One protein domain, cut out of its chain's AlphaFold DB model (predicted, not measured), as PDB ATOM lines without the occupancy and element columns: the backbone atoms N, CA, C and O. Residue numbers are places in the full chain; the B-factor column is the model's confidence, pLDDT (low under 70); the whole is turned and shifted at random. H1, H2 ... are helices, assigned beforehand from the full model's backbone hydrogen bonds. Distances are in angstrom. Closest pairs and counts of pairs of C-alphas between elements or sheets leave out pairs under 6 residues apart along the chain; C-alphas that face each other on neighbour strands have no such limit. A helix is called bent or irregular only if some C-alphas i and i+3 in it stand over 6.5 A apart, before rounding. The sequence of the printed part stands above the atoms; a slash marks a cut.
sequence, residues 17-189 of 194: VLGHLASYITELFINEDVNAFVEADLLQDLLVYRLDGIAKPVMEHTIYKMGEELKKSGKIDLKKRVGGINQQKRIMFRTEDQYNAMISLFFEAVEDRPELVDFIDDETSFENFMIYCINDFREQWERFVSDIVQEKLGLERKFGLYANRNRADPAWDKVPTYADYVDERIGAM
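This is residues 17 to 189 of the 194 residues of an uncharacterized protein of Methanocella sp. PtaU1.Bin125 (UniProt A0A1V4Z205). One long helix, H6, runs along most of this elongated domain, and shorter helices pack on it, mostly crossed: H3 and H5 over its residues 129 to 137, and the hairpin of H1 and H2, through H1, over residues 141 to 149. H8 packs on H2, after a link from the far end of H6 that folds back through small H7; residues 83 to 88, beyond H4, stick out. The printed part has 173 residues with eight named helices, H1 to H8 in order, and no named strand; the class is all helix. It is only just compact, close to loose, with a radius of gyration of the C-alphas of 18.4 A, and spans 61 by 32 by 28 A.

Find C-alpha 123 at (-0.504, -18.401, -24.465); from there H6, residues 123 to 158, runs 52.6 A to C-alpha 158 at (-4.678, -39.133, -72.608). H5 is residues 96 to 112, 24.5 A, and H3 is residues 55 to 73, 26.8 A. H1, residues 17 to 32, begins at (-17.616, -28.730, -38.050) and spans 23.2 A; H2, residues 34 to 51, spans 23.0 A. H4 is residues 78 to 81, H7 residues 170 to 174 and H8 residues 178 to 189. H2 is irregular, with C-alphas 38 and 41 7.8 A apart and a kink of 66 degrees near residue 41; H8 is irregular too, with C-alphas 184 and 187 7.1 A apart.

Start at the hub, H6, which touches four helices. With residues 129 to 137 alone it touches H3 at a steep tilt of 60 degrees, opposite ways; the closest C-alphas, of Ile 63 and Cys 133, are 5.7 A apart. H5 touches H6 with residues 102 to 106 alone, closest at the C-alphas of Met 102 and Ile 134, 6.4 A. H3 and H5 touch about perpendicular, at 75 degrees, with the C-alphas of Glu 60 and Ala 109 closest at 5.5 A. Look next at Phe 29 and Val 145, whose C-alphas, 6.0 A apart, are the closest of H1 and H6, at a steep tilt of 45 degrees, the same way. H1 and H2 form a helical hairpin at a shallow tilt of 27 degrees, with the C-alphas of Ile 30 and Ala 36 closest at 5.0 A. H2 touches H8, closest at the C-alphas of Leu 43 and Ala 179, 5.7 A; H6 and H8 only just touch, with 3 pairs of C-alphas within 8 A. H4 is close to H6 but not clearly touching, with the C-alphas of Leu 78 and Asn 128 closest at 7.5 A, and H7 is near H6. Every O i to N i+4 pair is within hydrogen-bond range in H1, H3, H5 and H6; the counts are 10 of 14 in H2, 5 of 8 in H8 and 0 of 1 in H7, where 2 of 2 O i to N i+3 pairs are within range, and H4 is too short for an i+4 pair.

The two C-alphas farthest apart, of Asp 121 and Pro 170, are 61.0 A apart. The printed part has no cut. The links from H4 to H5 and from H6 to H7 are long. Look for low confidence, pLDDT under 70, at residues 74 to 94 and 163 to 168; the mean of the printed part is 83.0.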
ATOM      1  N   VAL A  17     -19.076 -28.737 -37.849       90.94
ATOM      2  CA  VAL A  17     -17.616 -28.730 -38.050       90.94
ATOM      3  C   VAL A  17     -17.241 -29.555 -39.281       90.94
ATOM      4  O   VAL A  17     -16.540 -29.069 -40.170       90.94
ATOM      5  N   LEU A  18     -17.757 -30.783 -39.376       91.81
ATOM      6  CA  LEU A  18     -17.497 -31.659 -40.521       91.81
ATOM      7  C   LEU A  18     -18.143 -31.126 -41.801       91.81
ATOM      8  O   LEU A  18     -17.542 -31.222 -42.868       91.81
ATOM      9  N   GLY A  19     -19.327 -30.519 -41.701       91.81
ATOM     10  CA  GLY A  19     -20.001 -29.868 -42.823       91.81
ATOM     11  C   GLY A  19     -19.179 -28.723 -43.418       91.81
ATOM     12  O   GLY A  19     -18.984 -28.663 -44.636       91.81
ATOM     13  N   HIS A  20     -18.634 -27.846 -42.570       93.38
ATOM     14  CA  HIS A  20     -17.776 -26.744 -43.005       93.38
ATOM     15  C   HIS A  20     -16.426 -27.233 -43.545       93.38
ATOM     16  O   HIS A  20     -15.945 -26.689 -44.540       93.38
ATOM     17  N   LEU A  21     -15.845 -28.292 -42.972       93.06
ATOM     18  CA  LEU A  21     -14.628 -28.906 -43.509       93.06
ATOM     19  C   LEU A  21     -14.866 -29.559 -44.881       93.06
ATOM     20  O   LEU A  21     -14.083 -29.345 -45.806       93.06
ATOM     21  N   ALA A  22     -15.961 -30.305 -45.045       93.88
ATOM     22  CA  ALA A  22     -16.361 -30.877 -46.332       93.88
ATOM     23  C   ALA A  22     -16.590 -29.782 -47.385       93.88
ATOM     24  O   ALA A  22     -16.123 -29.905 -48.518       93.88
ATOM     25  N   SER A  23     -17.232 -28.678 -46.985       93.81
ATOM     26  CA  SER A  23     -17.471 -27.530 -47.864       93.81
ATOM     27  C   SER A  23     -16.157 -26.916 -48.332       93.81
ATOM     28  O   SER A  23     -15.983 -26.704 -49.530       93.81
ATOM     29  N   TYR A  24     -15.205 -26.712 -47.418       93.19
ATOM     30  CA  TYR A  24     -13.874 -26.219 -47.757       93.19
ATOM     31  C   TYR A  24     -13.180 -27.105 -48.808       93.19
ATOM     32  O   TYR A  24     -12.699 -26.601 -49.823       93.19
ATOM     33  N   ILE A  25     -13.174 -28.429 -48.616       93.56
ATOM     34  CA  ILE A  25     -12.532 -29.371 -49.549       93.56
ATOM     35  C   ILE A  25     -13.241 -29.376 -50.914       93.56
ATOM     36  O   ILE A  25     -12.583 -29.348 -51.955       93.56
ATOM     37  N   THR A  26     -14.575 -29.368 -50.937       93.56
ATOM     38  CA  THR A  26     -15.360 -29.309 -52.183       93.56
ATOM     39  C   THR A  26     -15.067 -28.030 -52.970       93.56
ATOM     40  O   THR A  26     -14.911 -28.060 -54.192       93.56
ATOM     41  N   GLU A  27     -14.924 -26.896 -52.285       92.25
ATOM     42  CA  GLU A  27     -14.554 -25.631 -52.918       92.25
ATOM     43  C   GLU A  27     -13.141 -25.654 -53.510       92.25
ATOM     44  O   GLU A  27     -12.927 -25.070 -54.575       92.25
ATOM     45  N   LEU A  28     -12.187 -26.346 -52.875       92.31
ATOM     46  CA  LEU A  28     -10.861 -26.559 -53.458       92.31
ATOM     47  C   LEU A  28     -10.958 -27.315 -54.789       92.31
ATOM     48  O   LEU A  28     -10.353 -26.880 -55.769       92.31
ATOM     49  N   PHE A  29     -11.760 -28.387 -54.860       92.06
ATOM     50  CA  PHE A  29     -11.965 -29.124 -56.112       92.06
ATOM     51  C   PHE A  29     -12.505 -28.218 -57.224       92.06
ATOM     52  O   PHE A  29     -12.008 -28.272 -58.345       92.06
ATOM     53  N   ILE A  30     -13.482 -27.359 -56.918       89.56
ATOM     54  CA  ILE A  30     -14.085 -26.432 -57.891       89.56
ATOM     55  C   ILE A  30     -13.087 -25.370 -58.365       89.56
ATOM     56  O   ILE A  30     -13.100 -24.996 -59.540       89.56
ATOM     57  N   ASN A  31     -12.236 -24.867 -57.466       89.94
ATOM     58  CA  ASN A  31     -11.218 -23.877 -57.824       89.94
ATOM     59  C   ASN A  31     -10.153 -24.471 -58.764       89.94
ATOM     60  O   ASN A  31      -9.679 -23.768 -59.654       89.94
ATOM     61  N   GLU A  32      -9.796 -25.743 -58.575       88.19
ATOM     62  CA  GLU A  32      -8.809 -26.450 -59.404       88.19
ATOM     63  C   GLU A  32      -9.411 -26.981 -60.724       88.19
ATOM     64  O   GLU A  32      -8.746 -26.964 -61.760       88.19
ATOM     65  N   ASP A  33     -10.682 -27.403 -60.732       87.38
ATOM     66  CA  ASP A  33     -11.432 -27.743 -61.947       87.38
ATOM     67  C   ASP A  33     -12.929 -27.417 -61.801       87.38
ATOM     68  O   ASP A  33     -13.669 -28.050 -61.046       87.38
ATOM     69  N   VAL A  34     -13.414 -26.484 -62.625       83.31
ATOM     70  CA  VAL A  34     -14.819 -26.036 -62.651       83.31
ATOM     71  C   VAL A  34     -15.800 -27.196 -62.875       83.31
ATOM     72  O   VAL A  34     -16.943 -27.132 -62.423       83.31
ATOM     73  N   ASN A  35     -15.379 -28.287 -63.524       79.31
ATOM     74  CA  ASN A  35     -16.221 -29.471 -63.703       79.31
ATOM     75  C   ASN A  35     -16.615 -30.153 -62.389       79.31
ATOM     76  O   ASN A  35     -17.635 -30.846 -62.362       79.31
ATOM     77  N   ALA A  36     -15.843 -29.964 -61.316       86.81
ATOM     78  CA  ALA A  36     -16.204 -30.461 -59.997       86.81
ATOM     79  C   ALA A  36     -17.523 -29.855 -59.496       86.81
ATOM     80  O   ALA A  36     -18.195 -30.478 -58.683       86.81
ATOM     81  N   PHE A  37     -17.963 -28.710 -60.037       86.19
ATOM     82  CA  PHE A  37     -19.257 -28.107 -59.705       86.19
ATOM     83  C   PHE A  37     -20.437 -29.053 -59.976       86.19
ATOM     84  O   PHE A  37     -21.398 -29.080 -59.218       86.19
ATOM     85  N   VAL A  38     -20.355 -29.874 -61.030       85.31
ATOM     86  CA  VAL A  38     -21.406 -30.850 -61.381       85.31
ATOM     87  C   VAL A  38     -21.442 -32.026 -60.395       85.31
ATOM     88  O   VAL A  38     -22.453 -32.712 -60.283       85.31
ATOM     89  N   GLU A  39     -20.340 -32.262 -59.685       86.94
ATOM     90  CA  GLU A  39     -20.166 -33.348 -58.717       86.94
ATOM     91  C   GLU A  39     -20.177 -32.829 -57.264       86.94
ATOM     92  O   GLU A  39     -19.995 -33.618 -56.342       86.94
ATOM     93  N   ALA A  40     -20.400 -31.528 -57.045       89.69
ATOM     94  CA  ALA A  40     -20.184 -30.865 -55.759       89.69
ATOM     95  C   ALA A  40     -21.068 -31.418 -54.635       89.69
ATOM     96  O   ALA A  40     -20.558 -31.696 -53.555       89.69
ATOM     97  N   ASP A  41     -22.359 -31.642 -54.896       89.19
ATOM     98  CA  ASP A  41     -23.278 -32.203 -53.896       89.19
ATOM     99  C   ASP A  41     -22.855 -33.624 -53.489       89.19
ATOM    100  O   ASP A  41     -22.800 -33.957 -52.308       89.19
ATOM    101  N   LEU A  42     -22.466 -34.451 -54.469       89.19
ATOM    102  CA  LEU A  42     -21.988 -35.812 -54.218       89.19
ATOM    103  C   LEU A  42     -20.676 -35.812 -53.422       89.19
ATOM    104  O   LEU A  42     -20.500 -36.637 -52.525       89.19
ATOM    105  N   LEU A  43     -19.759 -34.899 -53.751       91.88
ATOM    106  CA  LEU A  43     -18.508 -34.721 -53.017       91.88
ATOM    107  C   LEU A  43     -18.772 -34.305 -51.573       91.88
ATOM    108  O   LEU A  43     -18.213 -34.912 -50.663       91.88
ATOM    109  N   GLN A  44     -19.647 -33.321 -51.370       90.94
ATOM    110  CA  GLN A  44     -20.020 -32.829 -50.052       90.94
ATOM    111  C   GLN A  44     -20.585 -33.958 -49.182       90.94
ATOM    112  O   GLN A  44     -20.099 -34.174 -48.072       90.94
ATOM    113  N   ASP A  45     -21.559 -34.713 -49.696       89.31
ATOM    114  CA  ASP A  45     -22.194 -35.814 -48.968       89.31
ATOM    115  C   ASP A  45     -21.193 -36.922 -48.612       89.31
ATOM    116  O   ASP A  45     -21.157 -37.407 -47.474       89.31
ATOM    117  N   LEU A  46     -20.342 -37.308 -49.570       90.44
ATOM    118  CA  LEU A  46     -19.309 -38.319 -49.346       90.44
ATOM    119  C   LEU A  46     -18.305 -37.859 -48.285       90.44
ATOM    120  O   LEU A  46     -17.957 -38.628 -47.387       90.44
ATOM    121  N   LEU A  47     -17.849 -36.610 -48.371       92.19
ATOM    122  CA  LEU A  47     -16.896 -36.038 -47.426       92.19
ATOM    123  C   LEU A  47     -17.489 -35.959 -46.022       92.19
ATOM    124  O   LEU A  47     -16.833 -36.401 -45.086       92.19
ATOM    125  N   VAL A  48     -18.728 -35.492 -45.852       89.06
ATOM    126  CA  VAL A  48     -19.388 -35.460 -44.533       89.06
ATOM    127  C   VAL A  48     -19.425 -36.853 -43.901       89.06
ATOM    128  O   VAL A  48     -19.125 -37.000 -42.717       89.06
ATOM    129  N   TYR A  49     -19.720 -37.890 -44.689       86.94
ATOM    130  CA  TYR A  49     -19.720 -39.269 -44.200       86.94
ATOM    131  C   TYR A  49     -18.315 -39.787 -43.844       86.94
ATOM    132  O   TYR A  49     -18.144 -40.498 -42.854       86.94
ATOM    133  N   ARG A  50     -17.299 -39.462 -44.652       89.31
ATOM    134  CA  ARG A  50     -15.931 -39.981 -44.483       89.31
ATOM    135  C   ARG A  50     -15.125 -39.222 -43.426       89.31
ATOM    136  O   ARG A  50     -14.320 -39.840 -42.733       89.31
ATOM    137  N   LEU A  51     -15.333 -37.915 -43.285       91.31
ATOM    138  CA  LEU A  51     -14.537 -37.053 -42.409       91.31
ATOM    139  C   LEU A  51     -14.712 -37.377 -40.921       91.31
ATOM    140  O   LEU A  51     -13.749 -37.207 -40.180       91.31
ATOM    141  N   ASP A  52     -15.867 -37.896 -40.492       88.50
ATOM    142  CA  ASP A  52     -16.133 -38.262 -39.087       88.50
ATOM    143  C   ASP A  52     -15.060 -39.204 -38.508       88.50
ATOM    144  O   ASP A  52     -14.610 -39.037 -37.379       88.50
ATOM    145  N   GLY A  53     -14.566 -40.147 -39.316       87.62
ATOM    146  CA  GLY A  53     -13.518 -41.086 -38.907       87.62
ATOM    147  C   GLY A  53     -12.085 -40.643 -39.209       87.62
ATOM    148  O   GLY A  53     -11.159 -41.404 -38.938       87.62
ATOM    149  N   ILE A  54     -11.883 -39.473 -39.824       90.44
ATOM    150  CA  ILE A  54     -10.601 -39.106 -40.454       90.44
ATOM    151  C   ILE A  54     -10.095 -37.748 -39.976       90.44
ATOM    152  O   ILE A  54      -8.911 -37.615 -39.669       90.44
ATOM    153  N   ALA A  55     -10.969 -36.745 -39.883       91.94
ATOM    154  CA  ALA A  55     -10.578 -35.364 -39.630       91.94
ATOM    155  C   ALA A  55      -9.796 -35.220 -38.316       91.94
ATOM    156  O   ALA A  55      -8.692 -34.674 -38.312       91.94
ATOM    157  N   LYS A  56     -10.331 -35.772 -37.220       92.38
ATOM    158  CA  LYS A  56      -9.693 -35.703 -35.901       92.38
ATOM    159  C   LYS A  56      -8.366 -36.478 -35.843       92.38
ATOM    160  O   LYS A  56      -7.370 -35.857 -35.483       92.38
ATOM    161  N   PRO A  57      -8.275 -37.752 -36.282       92.12
ATOM    162  CA  PRO A  57      -6.992 -38.459 -36.353       92.12
ATOM    163  C   PRO A  57      -5.910 -37.736 -37.169       92.12
ATOM    164  O   PRO A  57      -4.748 -37.699 -36.763       92.12
ATOM    165  N   VAL A  58      -6.272 -37.134 -38.307       92.31
ATOM    166  CA  VAL A  58      -5.325 -36.364 -39.132       92.31
ATOM    167  C   VAL A  58      -4.876 -35.089 -38.406       92.31
ATOM    168  O   VAL A  58      -3.695 -34.735 -38.454       92.31
ATOM    169  N   MET A  59      -5.781 -34.422 -37.684       94.75
ATOM    170  CA  MET A  59      -5.436 -33.270 -36.850       94.75
ATOM    171  C   MET A  59      -4.496 -33.669 -35.705       94.75
ATOM    172  O   MET A  59      -3.443 -33.058 -35.553       94.75
ATOM    173  N   GLU A  60      -4.796 -34.732 -34.956       93.94
ATOM    174  CA  GLU A  60      -3.911 -35.259 -33.904       93.94
ATOM    175  C   GLU A  60      -2.515 -35.593 -34.443       93.94
ATOM    176  O   GLU A  60      -1.503 -35.234 -33.837       93.94
ATOM    177  N   HIS A  61      -2.445 -36.239 -35.612       90.75
ATOM    178  CA  HIS A  61      -1.174 -36.529 -36.266       90.75
ATOM    179  C   HIS A  61      -0.406 -35.250 -36.614       90.75
ATOM    180  O   HIS A  61       0.806 -35.167 -36.394       90.75
ATOM    181  N   THR A  62      -1.115 -34.243 -37.119       92.75
ATOM    182  CA  THR A  62      -0.542 -32.934 -37.436       92.75
ATOM    183  C   THR A  62       0.029 -32.287 -36.179       92.75
ATOM    184  O   THR A  62       1.203 -31.924 -36.166       92.75
ATOM    185  N   ILE A  63      -0.745 -32.235 -35.095       94.44
ATOM    186  CA  ILE A  63      -0.311 -31.701 -33.800       94.44
ATOM    187  C   ILE A  63       0.947 -32.426 -33.317       94.44
ATOM    188  O   ILE A  63       1.944 -31.781 -32.998       94.44
ATOM    189  N   TYR A  64       0.945 -33.760 -33.321       92.38
ATOM    190  CA  TYR A  64       2.099 -34.555 -32.906       92.38
ATOM    191  C   TYR A  64       3.354 -34.222 -33.725       92.38
ATOM    192  O   TYR A  64       4.404 -33.894 -33.167       92.38
ATOM    193  N   LYS A  65       3.244 -34.255 -35.058       90.69
ATOM    194  CA  LYS A  65       4.352 -33.974 -35.979       90.69
ATOM    195  C   LYS A  65       4.904 -32.565 -35.761       90.69
ATOM    196  O   LYS A  65       6.117 -32.387 -35.648       90.69
ATOM    197  N   MET A  66       4.025 -31.569 -35.674       87.50
ATOM    198  CA  MET A  66       4.418 -30.179 -35.457       87.50
ATOM    199  C   MET A  66       5.031 -29.980 -34.062       87.50
ATOM    200  O   MET A  66       5.994 -29.227 -33.917       87.50
ATOM    201  N   GLY A  67       4.523 -30.676 -33.041       88.81
ATOM    202  CA  GLY A  67       5.051 -30.636 -31.677       88.81
ATOM    203  C   GLY A  67       6.471 -31.193 -31.594       88.81
ATOM    204  O   GLY A  67       7.350 -30.581 -30.986       88.81
ATOM    205  N   GLU A  68       6.742 -32.303 -32.280       87.81
ATOM    206  CA  GLU A  68       8.090 -32.868 -32.400       87.81
ATOM    207  C   GLU A  68       9.049 -31.945 -33.166       87.81
ATOM    208  O   GLU A  68      10.216 -31.800 -32.787       87.81
ATOM    209  N   GLU A  69       8.582 -31.280 -34.228       84.31
ATOM    210  CA  GLU A  69       9.372 -30.261 -34.932       84.31
ATOM    211  C   GLU A  69       9.711 -29.072 -34.019       84.31
ATOM    212  O   GLU A  69      10.847 -28.580 -34.024       84.31
ATOM    213  N   LEU A  70       8.754 -28.627 -33.206       82.44
ATOM    214  CA  LEU A  70       8.942 -27.522 -32.273       82.44
ATOM    215  C   LEU A  70       9.938 -27.877 -31.166       82.44
ATOM    216  O   LEU A  70      10.899 -27.138 -30.951       82.44
ATOM    217  N   LYS A  71       9.789 -29.045 -30.534       83.69
ATOM    218  CA  LYS A  71      10.738 -29.543 -29.524       83.69
ATOM    219  C   LYS A  71      12.173 -29.612 -30.057       83.69
ATOM    220  O   LYS A  71      13.111 -29.286 -29.335       83.69
ATOM    221  N   LYS A  72      12.357 -30.001 -31.326       83.25
ATOM    222  CA  LYS A  72      13.684 -30.084 -31.970       83.25
ATOM    223  C   LYS A  72      14.273 -28.722 -32.329       83.25
ATOM    224  O   LYS A  72      15.481 -28.532 -32.220       83.25
ATOM    225  N   SER A  73      13.446 -27.796 -32.811       77.00
ATOM    226  CA  SER A  73      13.895 -26.489 -33.310       77.00
ATOM    227  C   SER A  73      14.000 -25.418 -32.222       77.00
ATOM    228  O   SER A  73      14.710 -24.428 -32.413       77.00
ATOM    229  N   GLY A  74      13.306 -25.591 -31.092       67.00
ATOM    230  CA  GLY A  74      13.299 -24.675 -29.947       67.00
ATOM    231  C   GLY A  74      12.678 -23.300 -30.224       67.00
ATOM    232  O   GLY A  74      12.590 -22.477 -29.317       67.00
ATOM    233  N   LYS A  75      12.270 -23.023 -31.470       65.06
ATOM    234  CA  LYS A  75      11.595 -21.799 -31.909       65.06
ATOM    235  C   LYS A  75      10.687 -22.111 -33.092       65.06
ATOM    236  O   LYS A  75      11.158 -22.608 -34.114       65.06
ATOM    237  N   ILE A  76       9.424 -21.702 -33.004       60.19
ATOM    238  CA  ILE A  76       8.563 -21.590 -34.185       60.19
ATOM    239  C   ILE A  76       8.959 -20.303 -34.912       60.19
ATOM    240  O   ILE A  76       8.557 -19.207 -34.523       60.19
ATOM    241  N   ASP A  77       9.759 -20.402 -35.974       59.84
ATOM    242  CA  ASP A  77       9.946 -19.262 -36.876       59.84
ATOM    243  C   ASP A  77       8.721 -19.137 -37.789       59.84
ATOM    244  O   ASP A  77       8.732 -19.536 -38.960       59.84
ATOM    245  N   LEU A  78       7.643 -18.572 -37.229       52.91
ATOM    246  CA  LEU A  78       6.442 -18.223 -37.982       52.91
ATOM    247  C   LEU A  78       6.841 -17.402 -39.203       52.91
ATOM    248  O   LEU A  78       6.407 -17.695 -40.297       52.91
ATOM    249  N   LYS A  79       7.772 -16.453 -39.100       51.47
ATOM    250  CA  LYS A  79       8.185 -15.639 -40.249       51.47
ATOM    251  C   LYS A  79       8.999 -16.386 -41.311       51.47
ATOM    252  O   LYS A  79       9.228 -15.804 -42.356       51.47
ATOM    253  N   LYS A  80       9.427 -17.638 -41.143       54.94
ATOM    254  CA  LYS A  80      10.056 -18.400 -42.247       54.94
ATOM    255  C   LYS A  80       9.095 -19.318 -42.983       54.94
ATOM    256  O   LYS A  80       9.204 -19.422 -44.199       54.94
ATOM    257  N   ARG A  81       8.149 -19.951 -42.284       52.12
ATOM    258  CA  ARG A  81       7.105 -20.774 -42.931       52.12
ATOM    259  C   ARG A  81       5.847 -19.963 -43.261       52.12
ATOM    260  O   ARG A  81       5.295 -20.090 -44.345       52.12
ATOM    261  N   VAL A  82       5.481 -19.032 -42.383       45.19
ATOM    262  CA  VAL A  82       4.454 -17.991 -42.577       45.19
ATOM    263  C   VAL A  82       5.035 -16.722 -43.231       45.19
ATOM    264  O   VAL A  82       4.283 -15.911 -43.734       45.19
ATOM    265  N   GLY A  83       6.350 -16.497 -43.354       39.50
ATOM    266  CA  GLY A  83       6.858 -15.290 -44.062       39.50
ATOM    267  C   GLY A  83       6.946 -15.374 -45.582       39.50
ATOM    268  O   GLY A  83       7.605 -14.540 -46.195       39.50
ATOM    269  N   GLY A  84       6.260 -16.339 -46.192       41.06
ATOM    270  CA  GLY A  84       5.707 -16.210 -47.549       41.06
ATOM    271  C   GLY A  84       4.175 -16.066 -47.557       41.06
ATOM    272  O   GLY A  84       3.551 -15.970 -48.611       41.06
ATOM    273  N   ILE A  85       3.550 -16.080 -46.381       45.59
ATOM    274  CA  ILE A  85       2.127 -15.860 -46.132       45.59
ATOM    275  C   ILE A  85       2.005 -14.366 -45.826       45.59
ATOM    276  O   ILE A  85       1.907 -13.937 -44.679       45.59
ATOM    277  N   ASN A  86       2.023 -13.542 -46.882       41.62
ATOM    278  CA  ASN A  86       1.440 -12.201 -46.796       41.62
ATOM    279  C   ASN A  86       0.063 -12.323 -46.123       41.62
ATOM    280  O   ASN A  86      -0.585 -13.365 -46.243       41.62
ATOM    281  N   GLN A  87      -0.440 -11.258 -45.491       41.56
ATOM    282  CA  GLN A  87      -1.829 -11.182 -45.003       41.56
ATOM    283  C   GLN A  87      -2.858 -11.769 -46.001       41.56
ATOM    284  O   GLN A  87      -3.869 -12.298 -45.571       41.56
ATOM    285  N   GLN A  88      -2.538 -11.805 -47.301       40.03
ATOM    286  CA  GLN A  88      -3.211 -12.542 -48.380       40.03
ATOM    287  C   GLN A  88      -3.429 -14.065 -48.218       40.03
ATOM    288  O   GLN A  88      -4.318 -14.588 -48.875       40.03
ATOM    289  N   LYS A  89      -2.684 -14.815 -47.396       42.25
ATOM    290  CA  LYS A  89      -2.915 -16.270 -47.213       42.25
ATOM    291  C   LYS A  89      -3.721 -16.616 -45.951       42.25
ATOM    292  O   LYS A  89      -4.320 -17.689 -45.919       42.25
ATOM    293  N   ARG A  90      -3.842 -15.676 -44.995       44.03
ATOM    294  CA  ARG A  90      -4.951 -15.651 -44.012       44.03
ATOM    295  C   ARG A  90      -6.314 -15.443 -44.712       44.03
ATOM    296  O   ARG A  90      -7.337 -15.719 -44.108       44.03
ATOM    297  N   ILE A  91      -6.318 -15.018 -45.986       43.31
ATOM    298  CA  ILE A  91      -7.502 -14.702 -46.817       43.31
ATOM    299  C   ILE A  91      -8.020 -15.915 -47.637       43.31
ATOM    300  O   ILE A  91      -8.900 -15.756 -48.472       43.31
ATOM    301  N   MET A  92      -7.524 -17.145 -47.434       57.38
ATOM    302  CA  MET A  92      -7.978 -18.302 -48.241       57.38
ATOM    303  C   MET A  92      -9.075 -19.180 -47.627       57.38
ATOM    304  O   MET A  92      -9.572 -20.063 -48.322       57.38
ATOM    305  N   PHE A  93      -9.497 -18.951 -46.382       62.03
ATOM    306  CA  PHE A  93     -10.791 -19.480 -45.950       62.03
ATOM    307  C   PHE A  93     -11.869 -18.561 -46.511       62.03
ATOM    308  O   PHE A  93     -11.825 -17.352 -46.280       62.03
ATOM    309  N   ARG A  94     -12.801 -19.110 -47.299       66.81
ATOM    310  CA  ARG A  94     -13.871 -18.301 -47.899       66.81
ATOM    311  C   ARG A  94     -14.835 -17.776 -46.846       66.81
ATOM    312  O   ARG A  94     -15.427 -16.717 -47.041       66.81
ATOM    313  N   THR A  95     -14.985 -18.514 -45.751       78.94
ATOM    314  CA  THR A  95     -15.861 -18.160 -44.638       78.94
ATOM    315  C   THR A  95     -15.127 -18.286 -43.309       78.94
ATOM    316  O   THR A  95     -14.217 -19.101 -43.149       78.94
ATOM    317  N   GLU A  96     -15.536 -17.464 -42.345       84.12
ATOM    318  CA  GLU A  96     -15.056 -17.549 -40.964       84.12
ATOM    319  C   GLU A  96     -15.405 -18.912 -40.345       84.12
ATOM    320  O   GLU A  96     -14.594 -19.496 -39.633       84.12
ATOM    321  N   ASP A  97     -16.556 -19.478 -40.719       87.44
ATOM    322  CA  ASP A  97     -17.030 -20.776 -40.237       87.44
ATOM    323  C   ASP A  97     -16.105 -21.939 -40.625       87.44
ATOM    324  O   ASP A  97     -15.865 -22.831 -39.815       87.44
ATOM    325  N   GLN A  98     -15.519 -21.925 -41.830       88.94
ATOM    326  CA  GLN A  98     -14.529 -22.932 -42.245       88.94
ATOM    327  C   GLN A  98     -13.262 -22.881 -41.390       88.94
ATOM    328  O   GLN A  98     -12.725 -23.918 -40.997       88.94
ATOM    329  N   TYR A  99     -12.784 -21.674 -41.092       88.00
ATOM    330  CA  TYR A  99     -11.618 -21.496 -40.236       88.00
ATOM    331  C   TYR A  99     -11.924 -21.916 -38.794       88.00
ATOM    332  O   TYR A  99     -11.158 -22.668 -38.189       88.00
ATOM    333  N   ASN A 100     -13.082 -21.501 -38.277       89.19
ATOM    334  CA  ASN A 100     -13.549 -21.869 -36.945       89.19
ATOM    335  C   ASN A 100     -13.734 -23.381 -36.810       89.19
ATOM    336  O   ASN A 100     -13.354 -23.935 -35.787       89.19
ATOM    337  N   ALA A 101     -14.213 -24.073 -37.846       92.81
ATOM    338  CA  ALA A 101     -14.301 -25.530 -37.850       92.81
ATOM    339  C   ALA A 101     -12.925 -26.201 -37.677       92.81
ATOM    340  O   ALA A 101     -12.796 -27.148 -36.902       92.81
ATOM    341  N   MET A 102     -11.874 -25.696 -38.332       93.00
ATOM    342  CA  MET A 102     -10.515 -26.222 -38.138       93.00
ATOM    343  C   MET A 102      -9.958 -25.915 -36.742       93.00
ATOM    344  O   MET A 102      -9.264 -26.757 -36.173       93.00
ATOM    345  N   ILE A 103     -10.278 -24.745 -36.177       93.75
ATOM    346  CA  ILE A 103      -9.942 -24.414 -34.783       93.75
ATOM    347  C   ILE A 103     -10.651 -25.368 -33.819       93.75
ATOM    348  O   ILE A 103     -10.006 -25.935 -32.941       93.75
ATOM    349  N   SER A 104     -11.960 -25.573 -33.983       95.50
ATOM    350  CA  SER A 104     -12.738 -26.498 -33.155       95.50
ATOM    351  C   SER A 104     -12.150 -27.903 -33.208       95.50
ATOM    352  O   SER A 104     -11.920 -28.503 -32.165       95.50
ATOM    353  N   LEU A 105     -11.800 -28.385 -34.403       95.31
ATOM    354  CA  LEU A 105     -11.163 -29.687 -34.578       95.31
ATOM    355  C   LEU A 105      -9.796 -29.783 -33.878       95.31
ATOM    356  O   LEU A 105      -9.462 -30.825 -33.318       95.31
ATOM    357  N   PHE A 106      -9.002 -28.708 -33.900       96.38
ATOM    358  CA  PHE A 106      -7.740 -28.641 -33.163       96.38
ATOM    359  C   PHE A 106      -7.969 -28.758 -31.652       96.38
ATOM    360  O   PHE A 106      -7.308 -29.565 -31.002       96.38
ATOM    361  N   PHE A 107      -8.915 -27.998 -31.093       96.19
ATOM    362  CA  PHE A 107      -9.214 -28.072 -29.662       96.19
ATOM    363  C   PHE A 107      -9.770 -29.434 -29.259       96.19
ATOM    364  O   PHE A 107      -9.300 -29.988 -28.275       96.19
ATOM    365  N   GLU A 108     -10.666 -30.031 -30.047       94.94
ATOM    366  CA  GLU A 108     -11.153 -31.393 -29.794       94.94
ATOM    367  C   GLU A 108     -10.014 -32.427 -29.757       94.94
ATOM    368  O   GLU A 108     -10.062 -33.380 -28.979       94.94
ATOM    369  N   ALA A 109      -8.991 -32.273 -30.603       94.19
ATOM    370  CA  ALA A 109      -7.813 -33.141 -30.606       94.19
ATOM    371  C   ALA A 109      -6.909 -32.913 -29.381       94.19
ATOM    372  O   ALA A 109      -6.386 -33.869 -28.811       94.19
ATOM    373  N   VAL A 110      -6.736 -31.657 -28.957       94.75
ATOM    374  CA  VAL A 110      -5.960 -31.301 -27.759       94.75
ATOM    375  C   VAL A 110      -6.667 -31.733 -26.476       94.75
ATOM    376  O   VAL A 110      -6.008 -32.220 -25.565       94.75
ATOM    377  N   GLU A 111      -7.987 -31.589 -26.388       94.50
ATOM    378  CA  GLU A 111      -8.770 -32.002 -25.216       94.50
ATOM    379  C   GLU A 111      -8.690 -33.513 -24.972       94.50
ATOM    380  O   GLU A 111      -8.574 -33.946 -23.824       94.50
ATOM    381  N   ASP A 112      -8.684 -34.315 -26.040       93.00
ATOM    382  CA  ASP A 112      -8.507 -35.767 -25.940       93.00
ATOM    383  C   ASP A 112      -7.069 -36.158 -25.575       93.00
ATOM    384  O   ASP A 112      -6.855 -37.207 -24.960       93.00
ATOM    385  N   ARG A 113      -6.086 -35.343 -25.981       90.44
ATOM    386  CA  ARG A 113      -4.650 -35.635 -25.861       90.44
ATOM    387  C   ARG A 113      -3.841 -34.408 -25.420       90.44
ATOM    388  O   ARG A 113      -3.010 -33.908 -26.191       90.44
ATOM    389  N   PRO A 114      -4.048 -33.910 -24.187       92.56
ATOM    390  CA  PRO A 114      -3.385 -32.696 -23.706       92.56
ATOM    391  C   PRO A 114      -1.857 -32.836 -23.682       92.56
ATOM    392  O   PRO A 114      -1.135 -31.866 -23.922       92.56
ATOM    393  N   GLU A 115      -1.346 -34.066 -23.545       91.50
ATOM    394  CA  GLU A 115       0.087 -34.362 -23.554       91.50
ATOM    395  C   GLU A 115       0.805 -33.921 -24.843       91.50
ATOM    396  O   GLU A 115       2.033 -33.784 -24.867       91.50
ATOM    397  N   LEU A 116       0.055 -33.701 -25.930       88.19
ATOM    398  CA  LEU A 116       0.590 -33.218 -27.198       88.19
ATOM    399  C   LEU A 116       1.022 -31.750 -27.151       88.19
ATOM    400  O   LEU A 116       1.811 -31.346 -28.004       88.19
ATOM    401  N   VAL A 117       0.538 -30.969 -26.183       90.88
ATOM    402  CA  VAL A 117       0.803 -29.524 -26.072       90.88
ATOM    403  C   VAL A 117       1.353 -29.100 -24.711       90.88
ATOM    404  O   VAL A 117       1.830 -27.976 -24.602       90.88
ATOM    405  N   ASP A 118       1.386 -29.990 -23.714       90.44
ATOM    406  CA  ASP A 118       1.854 -29.726 -22.335       90.44
ATOM    407  C   ASP A 118       3.233 -29.050 -22.221       90.44
ATOM    408  O   ASP A 118       3.562 -28.442 -21.204       90.44
ATOM    409  N   PHE A 119       4.081 -29.175 -23.244       88.38
ATOM    410  CA  PHE A 119       5.406 -28.557 -23.269       88.38
ATOM    411  C   PHE A 119       5.386 -27.056 -23.620       88.38
ATOM    412  O   PHE A 119       6.443 -26.426 -23.607       88.38
ATOM    413  N   ILE A 120       4.223 -26.507 -23.981       89.06
ATOM    414  CA  ILE A 120       4.010 -25.097 -24.312       89.06
ATOM    415  C   ILE A 120       3.387 -24.417 -23.090       89.06
ATOM    416  O   ILE A 120       2.256 -24.712 -22.719       89.06
ATOM    417  N   ASP A 121       4.127 -23.510 -22.459       87.62
ATOM    418  CA  ASP A 121       3.793 -22.923 -21.156       87.62
ATOM    419  C   ASP A 121       3.227 -21.495 -21.233       87.62
ATOM    420  O   ASP A 121       2.794 -20.947 -20.216       87.62
ATOM    421  N   ASP A 122       3.189 -20.900 -22.426       87.94
ATOM    422  CA  ASP A 122       2.664 -19.558 -22.649       87.94
ATOM    423  C   ASP A 122       1.613 -19.491 -23.769       87.94
ATOM    424  O   ASP A 122       1.670 -20.194 -24.781       87.94
ATOM    425  N   GLU A 123       0.651 -18.589 -23.581       85.69
ATOM    426  CA  GLU A 123      -0.504 -18.401 -24.465       85.69
ATOM    427  C   GLU A 123      -0.100 -17.996 -25.890       85.69
ATOM    428  O   GLU A 123      -0.680 -18.474 -26.863       85.69
ATOM    429  N   THR A 124       0.931 -17.158 -26.034       83.81
ATOM    430  CA  THR A 124       1.370 -16.681 -27.352       83.81
ATOM    431  C   THR A 124       1.990 -17.818 -28.162       83.81
ATOM    432  O   THR A 124       1.699 -17.973 -29.349       83.81
ATOM    433  N   SER A 125       2.838 -18.640 -27.547       83.31
ATOM    434  CA  SER A 125       3.414 -19.822 -28.191       83.31
ATOM    435  C   SER A 125       2.347 -20.856 -28.534       83.31
ATOM    436  O   SER A 125       2.420 -21.453 -29.609       83.31
ATOM    437  N   PHE A 126       1.335 -21.023 -27.677       88.88
ATOM    438  CA  PHE A 126       0.212 -21.921 -27.934       88.88
ATOM    439  C   PHE A 126      -0.625 -21.470 -29.139       88.88
ATOM    440  O   PHE A 126      -0.850 -22.260 -30.056       88.88
ATOM    441  N   GLU A 127      -1.010 -20.192 -29.207       86.12
ATOM    442  CA  GLU A 127      -1.745 -19.639 -30.354       86.12
ATOM    443  C   GLU A 127      -0.948 -19.811 -31.658       86.12
ATOM    444  O   GLU A 127      -1.471 -20.258 -32.683       86.12
ATOM    445  N   ASN A 128       0.353 -19.520 -31.618       82.50
ATOM    446  CA  ASN A 128       1.234 -19.670 -32.771       82.50
ATOM    447  C   ASN A 128       1.358 -21.129 -33.229       82.50
ATOM    448  O   ASN A 128       1.390 -21.405 -34.431       82.50
ATOM    449  N   PHE A 129       1.415 -22.062 -32.281       88.00
ATOM    450  CA  PHE A 129       1.441 -23.492 -32.549       88.00
ATOM    451  C   PHE A 129       0.121 -23.995 -33.147       88.00
ATOM    452  O   PHE A 129       0.141 -24.736 -34.131       88.00
ATOM    453  N   MET A 130      -1.020 -23.538 -32.629       91.19
ATOM    454  CA  MET A 130      -2.342 -23.834 -33.184       91.19
ATOM    455  C   MET A 130      -2.445 -23.373 -34.641       91.19
ATOM    456  O   MET A 130      -2.782 -24.164 -35.522       91.19
ATOM    457  N   ILE A 131      -2.092 -22.113 -34.922       86.06
ATOM    458  CA  ILE A 131      -2.093 -21.563 -36.288       86.06
ATOM    459  C   ILE A 131      -1.219 -22.415 -37.214       86.06
ATOM    460  O   ILE A 131      -1.548 -22.623 -38.383       86.06
ATOM    461  N   TYR A 132      -0.092 -22.907 -36.708       83.56
ATOM    462  CA  TYR A 132       0.818 -23.741 -37.473       83.56
ATOM    463  C   TYR A 132       0.217 -25.113 -37.802       83.56
ATOM    464  O   TYR A 132       0.253 -25.524 -38.963       83.56
ATOM    465  N   CYS A 133      -0.416 -25.766 -36.826       90.69
ATOM    466  CA  CYS A 133      -1.114 -27.031 -37.037       90.69
ATOM    467  C   CYS A 133      -2.263 -26.882 -38.038       90.69
ATOM    468  O   CYS A 133      -2.360 -27.670 -38.973       90.69
ATOM    469  N   ILE A 134      -3.080 -25.834 -37.906       91.06
ATOM    470  CA  ILE A 134      -4.187 -25.567 -38.834       91.06
ATOM    471  C   ILE A 134      -3.668 -25.357 -40.261       91.06
ATOM    472  O   ILE A 134      -4.256 -25.873 -41.208       91.06
ATOM    473  N   ASN A 135      -2.555 -24.640 -40.437       86.25
ATOM    474  CA  ASN A 135      -1.978 -24.439 -41.765       86.25
ATOM    475  C   ASN A 135      -1.401 -25.732 -42.365       86.25
ATOM    476  O   ASN A 135      -1.641 -25.981 -43.542       86.25
ATOM    477  N   ASP A 136      -0.681 -26.560 -41.599       87.50
ATOM    478  CA  ASP A 136      -0.169 -27.845 -42.115       87.50
ATOM    479  C   ASP A 136      -1.328 -28.801 -42.440       87.50
ATOM    480  O   ASP A 136      -1.338 -29.410 -43.508       87.50
ATOM    481  N   PHE A 137      -2.359 -28.856 -41.589       91.44
ATOM    482  CA  PHE A 137      -3.587 -29.617 -41.835       91.44
ATOM    483  C   PHE A 137      -4.293 -29.158 -43.116       91.44
ATOM    484  O   PHE A 137      -4.669 -29.967 -43.963       91.44
ATOM    485  N   ARG A 138      -4.426 -27.843 -43.302       88.94
ATOM    486  CA  ARG A 138      -4.983 -27.238 -44.514       88.94
ATOM    487  C   ARG A 138      -4.171 -27.601 -45.760       88.94
ATOM    488  O   ARG A 138      -4.749 -28.027 -46.756       88.94
ATOM    489  N   GLU A 139      -2.848 -27.452 -45.718       87.25
ATOM    490  CA  GLU A 139      -1.975 -27.783 -46.852       87.25
ATOM    491  C   GLU A 139      -2.086 -29.258 -47.262       87.25
ATOM    492  O   GLU A 139      -1.965 -29.573 -48.446       87.25
ATOM    493  N   GLN A 140      -2.328 -30.168 -46.311       89.38
ATOM    494  CA  GLN A 140      -2.569 -31.578 -46.621       89.38
ATOM    495  C   GLN A 140      -3.832 -31.760 -47.480       89.38
ATOM    496  O   GLN A 140      -3.787 -32.508 -48.457       89.38
ATOM    497  N   TRP A 141      -4.918 -31.035 -47.189       91.19
ATOM    498  CA  TRP A 141      -6.132 -31.053 -48.017       91.19
ATOM    499  C   TRP A 141      -5.914 -30.445 -49.402       91.19
ATOM    500  O   TRP A 141      -6.371 -31.007 -50.393       91.19
ATOM    501  N   GLU A 142      -5.179 -29.336 -49.492       90.19
ATOM    502  CA  GLU A 142      -4.846 -28.717 -50.782       90.19
ATOM    503  C   GLU A 142      -4.051 -29.671 -51.679       90.19
ATOM    504  O   GLU A 142      -4.378 -29.829 -52.856       90.19
ATOM    505  N   ARG A 143      -3.048 -30.360 -51.122       90.38
ATOM    506  CA  ARG A 143      -2.273 -31.366 -51.862       90.38
ATOM    507  C   ARG A 143      -3.143 -32.549 -52.277       90.38
ATOM    508  O   ARG A 143      -3.118 -32.920 -53.445       90.38
ATOM    509  N   PHE A 144      -3.954 -33.075 -51.359       92.00
ATOM    510  CA  PHE A 144      -4.891 -34.165 -51.640       92.00
ATOM    511  C   PHE A 144      -5.805 -33.849 -52.835       92.00
ATOM    512  O   PHE A 144      -5.937 -34.662 -53.750       92.00
ATOM    513  N   VAL A 145      -6.396 -32.651 -52.859       92.75
ATOM    514  CA  VAL A 145      -7.260 -32.203 -53.958       92.75
ATOM    515  C   VAL A 145      -6.468 -32.026 -55.251       92.75
ATOM    516  O   VAL A 145      -6.887 -32.520 -56.300       92.75
ATOM    517  N   SER A 146      -5.321 -31.344 -55.185       91.88
ATOM    518  CA  SER A 146      -4.498 -31.060 -56.362       91.88
ATOM    519  C   SER A 146      -4.037 -32.345 -57.052       91.88
ATOM    520  O   SER A 146      -4.174 -32.461 -58.271       91.88
ATOM    521  N   ASP A 147      -3.586 -33.343 -56.288       92.81
ATOM    522  CA  ASP A 147      -3.136 -34.631 -56.823       92.81
ATOM    523  C   ASP A 147      -4.261 -35.341 -57.593       92.81
ATOM    524  O   ASP A 147      -4.070 -35.768 -58.736       92.81
ATOM    525  N   ILE A 148      -5.467 -35.395 -57.018       93.12
ATOM    526  CA  ILE A 148      -6.638 -36.002 -57.667       93.12
ATOM    527  C   ILE A 148      -6.991 -35.265 -58.969       93.12
ATOM    528  O   ILE A 148      -7.220 -35.898 -60.005       93.12
ATOM    529  N   VAL A 149      -7.028 -33.930 -58.940       90.94
ATOM    530  CA  VAL A 149      -7.364 -33.127 -60.123       90.94
ATOM    531  C   VAL A 149      -6.321 -33.311 -61.224       90.94
ATOM    532  O   VAL A 149      -6.689 -33.555 -62.376       90.94
ATOM    533  N   GLN A 150      -5.028 -33.261 -60.897       91.38
ATOM    534  CA  GLN A 150      -3.957 -33.439 -61.881       91.38
ATOM    535  C   GLN A 150      -4.002 -34.818 -62.544       91.38
ATOM    536  O   GLN A 150      -3.813 -34.923 -63.762       91.38
ATOM    537  N   GLU A 151      -4.295 -35.869 -61.778       90.88
ATOM    538  CA  GLU A 151      -4.451 -37.218 -62.315       90.88
ATOM    539  C   GLU A 151      -5.649 -37.334 -63.260       90.88
ATOM    540  O   GLU A 151      -5.493 -37.812 -64.391       90.88
ATOM    541  N   LYS A 152      -6.822 -36.836 -62.848       89.25
ATOM    542  CA  LYS A 152      -8.029 -36.848 -63.687       89.25
ATOM    543  C   LYS A 152      -7.802 -36.079 -64.990       89.25
ATOM    544  O   LYS A 152      -8.037 -36.616 -66.073       89.25
ATOM    545  N   LEU A 153      -7.237 -34.871 -64.917       87.62
ATOM    546  CA  LEU A 153      -6.868 -34.074 -66.095       87.62
ATOM    547  C   LEU A 153      -5.813 -34.773 -66.970       87.62
ATOM    548  O   LEU A 153      -5.787 -34.609 -68.192       87.62
ATOM    549  N   GLY A 154      -4.913 -35.555 -66.370       88.94
ATOM    550  CA  GLY A 154      -3.979 -36.422 -67.084       88.94
ATOM    551  C   GLY A 154      -4.693 -37.487 -67.919       88.94
ATOM    552  O   GLY A 154      -4.368 -37.663 -69.097       88.94
ATOM    553  N   LEU A 155      -5.699 -38.153 -67.346       88.50
ATOM    554  CA  LEU A 155      -6.517 -39.146 -68.049       88.50
ATOM    555  C   LEU A 155      -7.374 -38.512 -69.147       88.50
ATOM    556  O   LEU A 155      -7.367 -39.008 -70.274       88.50
ATOM    557  N   GLU A 156      -8.035 -37.388 -68.872       86.88
ATOM    558  CA  GLU A 156      -8.812 -36.658 -69.882       86.88
ATOM    559  C   GLU A 156      -7.948 -36.283 -71.093       86.88
ATOM    560  O   GLU A 156      -8.352 -36.482 -72.241       86.88
ATOM    561  N   ARG A 157      -6.722 -35.794 -70.855       87.06
ATOM    562  CA  ARG A 157      -5.758 -35.498 -71.926       87.06
ATOM    563  C   ARG A 157      -5.357 -36.749 -72.698       87.06
ATOM    564  O   ARG A 157      -5.361 -36.724 -73.926       87.06
ATOM    565  N   LYS A 158      -5.057 -37.847 -71.998       86.88
ATOM    566  CA  LYS A 158      -4.678 -39.133 -72.608       86.88
ATOM    567  C   LYS A 158      -5.765 -39.686 -73.534       86.88
ATOM    568  O   LYS A 158      -5.432 -40.282 -74.555       86.88
ATOM    569  N   PHE A 159      -7.036 -39.487 -73.193       84.56
ATOM    570  CA  PHE A 159      -8.175 -39.938 -73.998       84.56
ATOM    571  C   PHE A 159      -8.710 -38.877 -74.973       84.56
ATOM    572  O   PHE A 159      -9.676 -39.144 -75.679       84.56
ATOM    573  N   GLY A 160      -8.086 -37.694 -75.058       80.19
ATOM    574  CA  GLY A 160      -8.497 -36.633 -75.985       80.19
ATOM    575  C   GLY A 160      -9.786 -35.898 -75.593       80.19
ATOM    576  O   GLY A 160     -10.357 -35.187 -76.416       80.19
ATOM    577  N   LEU A 161     -10.231 -36.019 -74.340       79.19
ATOM    578  CA  LEU A 161     -11.513 -35.492 -73.851       79.19
ATOM    579  C   LEU A 161     -11.463 -34.002 -73.475       79.19
ATOM    580  O   LEU A 161     -12.492 -33.379 -73.224       79.19
ATOM    581  N   TYR A 162     -10.269 -33.407 -73.474       70.44
ATOM    582  CA  TYR A 162     -10.025 -32.023 -73.060       70.44
ATOM    583  C   TYR A 162     -10.561 -30.969 -74.048       70.44
ATOM    584  O   TYR A 162     -10.853 -29.849 -73.639       70.44
ATOM    585  N   ALA A 163     -10.667 -31.304 -75.342       59.09
ATOM    586  CA  ALA A 163     -11.010 -30.345 -76.399       59.09
ATOM    587  C   ALA A 163     -12.527 -30.191 -76.614       59.09
ATOM    588  O   ALA A 163     -12.979 -29.131 -77.034       59.09
ATOM    589  N   ASN A 164     -13.304 -31.234 -76.304       56.19
ATOM    590  CA  ASN A 164     -14.764 -31.243 -76.305       56.19
ATOM    591  C   ASN A 164     -15.223 -32.167 -75.176       56.19
ATOM    592  O   ASN A 164     -15.403 -33.367 -75.380       56.19
ATOM    593  N   ARG A 165     -15.412 -31.603 -73.978       65.00
ATOM    594  CA  ARG A 165     -15.875 -32.313 -72.773       65.00
ATOM    595  C   ARG A 165     -17.368 -32.685 -72.867       65.00
ATOM    596  O   ARG A 165     -18.159 -32.391 -71.976       65.00
ATOM    597  N   ASN A 166     -17.783 -33.296 -73.976       68.00
ATOM    598  CA  ASN A 166     -19.119 -33.851 -74.134       68.00
ATOM    599  C   ASN A 166     -19.193 -35.158 -73.334       68.00
ATOM    600  O   ASN A 166     -18.626 -36.162 -73.760       68.00
ATOM    601  N   ARG A 167     -19.897 -35.156 -72.195       66.81
ATOM    602  CA  ARG A 167     -20.067 -36.352 -71.344       66.81
ATOM    603  C   ARG A 167     -20.785 -37.522 -72.040       66.81
ATOM    604  O   ARG A 167     -20.839 -38.604 -71.474       66.81
ATOM    605  N   ALA A 168     -21.323 -37.328 -73.247       67.44
ATOM    606  CA  ALA A 168     -21.888 -38.401 -74.066       67.44
ATOM    607  C   ALA A 168     -20.834 -39.234 -74.830       67.44
ATOM    608  O   ALA A 168     -21.203 -40.211 -75.479       67.44
ATOM    609  N   ASP A 169     -19.549 -38.854 -74.800       73.62
ATOM    610  CA  ASP A 169     -18.472 -39.677 -75.361       73.62
ATOM    611  C   ASP A 169     -18.233 -40.919 -74.470       73.62
ATOM    612  O   ASP A 169     -17.908 -40.749 -73.292       73.62
ATOM    613  N   PRO A 170     -18.336 -42.158 -74.998       78.75
ATOM    614  CA  PRO A 170     -18.091 -43.390 -74.237       78.75
ATOM    615  C   PRO A 170     -16.696 -43.486 -73.599       78.75
ATOM    616  O   PRO A 170     -16.461 -44.318 -72.727       78.75
ATOM    617  N   ALA A 171     -15.729 -42.672 -74.028       76.75
ATOM    618  CA  ALA A 171     -14.428 -42.595 -73.379       76.75
ATOM    619  C   ALA A 171     -14.495 -42.007 -71.955       76.75
ATOM    620  O   ALA A 171     -13.584 -42.274 -71.168       76.75
ATOM    621  N   TRP A 172     -15.563 -41.283 -71.593       76.44
ATOM    622  CA  TRP A 172     -15.795 -40.818 -70.219       76.44
ATOM    623  C   TRP A 172     -16.036 -41.955 -69.231       76.44
ATOM    624  O   TRP A 172     -15.641 -41.818 -68.078       76.44
ATOM    625  N   ASP A 173     -16.541 -43.107 -69.680       79.38
ATOM    626  CA  ASP A 173     -16.697 -44.298 -68.830       79.38
ATOM    627  C   ASP A 173     -15.346 -44.826 -68.302       79.38
ATOM    628  O   ASP A 173     -15.299 -45.674 -67.413       79.38
ATOM    629  N   LYS A 174     -14.225 -44.349 -68.863       78.38
ATOM    630  CA  LYS A 174     -12.856 -44.708 -68.457       78.38
ATOM    631  C   LYS A 174     -12.191 -43.663 -67.559       78.38
ATOM    632  O   LYS A 174     -11.042 -43.873 -67.167       78.38
ATOM    633  N   VAL A 175     -12.856 -42.542 -67.276       82.44
ATOM    634  CA  VAL A 175     -12.347 -41.474 -66.408       82.44
ATOM    635  C   VAL A 175     -13.130 -41.516 -65.093       82.44
ATOM    636  O   VAL A 175     -14.319 -41.200 -65.105       82.44
ATOM    637  N   PRO A 176     -12.497 -41.894 -63.968       86.44
ATOM    638  CA  PRO A 176     -13.171 -41.911 -62.673       86.44
ATOM    639  C   PRO A 176     -13.698 -40.527 -62.270       86.44
ATOM    640  O   PRO A 176     -13.152 -39.482 -62.655       86.44
ATOM    641  N   THR A 177     -14.764 -40.519 -61.474       87.06
ATOM    642  CA  THR A 177     -15.303 -39.298 -60.864       87.06
ATOM    643  C   THR A 177     -14.396 -38.817 -59.733       87.06
ATOM    644  O   THR A 177     -13.538 -39.554 -59.244       87.06
ATOM    645  N   TYR A 178     -14.573 -37.571 -59.285       88.50
ATOM    646  CA  TYR A 178     -13.840 -37.101 -58.105       88.50
ATOM    647  C   TYR A 178     -14.223 -37.897 -56.851       88.50
ATOM    648  O   TYR A 178     -13.359 -38.188 -56.028       88.50
ATOM    649  N   ALA A 179     -15.494 -38.293 -56.739       85.88
ATOM    650  CA  ALA A 179     -15.984 -39.109 -55.635       85.88
ATOM    651  C   ALA A 179     -15.286 -40.478 -55.575       85.88
ATOM    652  O   ALA A 179     -14.899 -40.897 -54.487       85.88
ATOM    653  N   ASP A 180     -15.042 -41.126 -56.722       88.06
ATOM    654  CA  ASP A 180     -14.313 -42.405 -56.777       88.06
ATOM    655  C   ASP A 180     -12.896 -42.259 -56.200       88.06
ATOM    656  O   ASP A 180     -12.481 -43.027 -55.334       88.06
ATOM    657  N   TYR A 181     -12.170 -41.215 -56.614       89.62
ATOM    658  CA  TYR A 181     -10.830 -40.937 -56.093       89.62
ATOM    659  C   TYR A 181     -10.823 -40.626 -54.594       89.62
ATOM    660  O   TYR A 181      -9.913 -41.055 -53.881       89.62
ATOM    661  N   VAL A 182     -11.815 -39.872 -54.112       88.88
ATOM    662  CA  VAL A 182     -11.959 -39.575 -52.682       88.88
ATOM    663  C   VAL A 182     -12.200 -40.862 -51.902       88.88
ATOM    664  O   VAL A 182     -11.521 -41.094 -50.901       88.88
ATOM    665  N   ASP A 183     -13.109 -41.716 -52.370       85.44
ATOM    666  CA  ASP A 183     -13.466 -42.960 -51.689       85.44
ATOM    667  C   ASP A 183     -12.276 -43.923 -51.571       85.44
ATOM    668  O   ASP A 183     -12.068 -44.532 -50.519       85.44
ATOM    669  N   GLU A 184     -11.444 -43.997 -52.613       85.75
ATOM    670  CA  GLU A 184     -10.244 -44.836 -52.641       85.75
ATOM    671  C   GLU A 184      -9.121 -44.340 -51.715       85.75
ATOM    672  O   GLU A 184      -8.353 -45.149 -51.188       85.75
ATOM    673  N   ARG A 185      -8.980 -43.020 -51.531       83.94
ATOM    674  CA  ARG A 185      -7.740 -42.422 -50.996       83.94
ATOM    675  C   ARG A 185      -7.878 -41.769 -49.641       83.94
ATOM    676  O   ARG A 185      -6.893 -41.716 -48.907       83.94
ATOM    677  N   ILE A 186      -9.062 -41.277 -49.281       84.19
ATOM    678  CA  ILE A 186      -9.223 -40.515 -48.038       84.19
ATOM    679  C   ILE A 186      -8.864 -41.364 -46.807       84.19
ATOM    680  O   ILE A 186      -8.258 -40.867 -45.863       84.19
ATOM    681  N   GLY A 187      -9.113 -42.680 -46.860       74.94
ATOM    682  CA  GLY A 187      -8.722 -43.624 -45.807       74.94
ATOM    683  C   GLY A 187      -7.208 -43.820 -45.643       74.94
ATOM    684  O   GLY A 187      -6.767 -44.259 -44.588       74.94
ATOM    685  N   ALA A 188      -6.390 -43.477 -46.642       80.06
ATOM    686  CA  ALA A 188      -4.934 -43.556 -46.522       80.06
ATOM    687  C   ALA A 188      -4.359 -42.415 -45.664       80.06
ATOM    688  O   ALA A 188      -3.292 -42.586 -45.071       80.06
ATOM    689  N   MET A 189      -5.076 -41.289 -45.542       80.50
ATOM    690  CA  MET A 189      -4.628 -40.105 -44.795       80.50
ATOM    691  C   MET A 189      -4.473 -40.358 -43.290       80.50
ATOM    692  O   MET A 189      -3.747 -39.635 -42.619       80.50
TER     693      MET A 189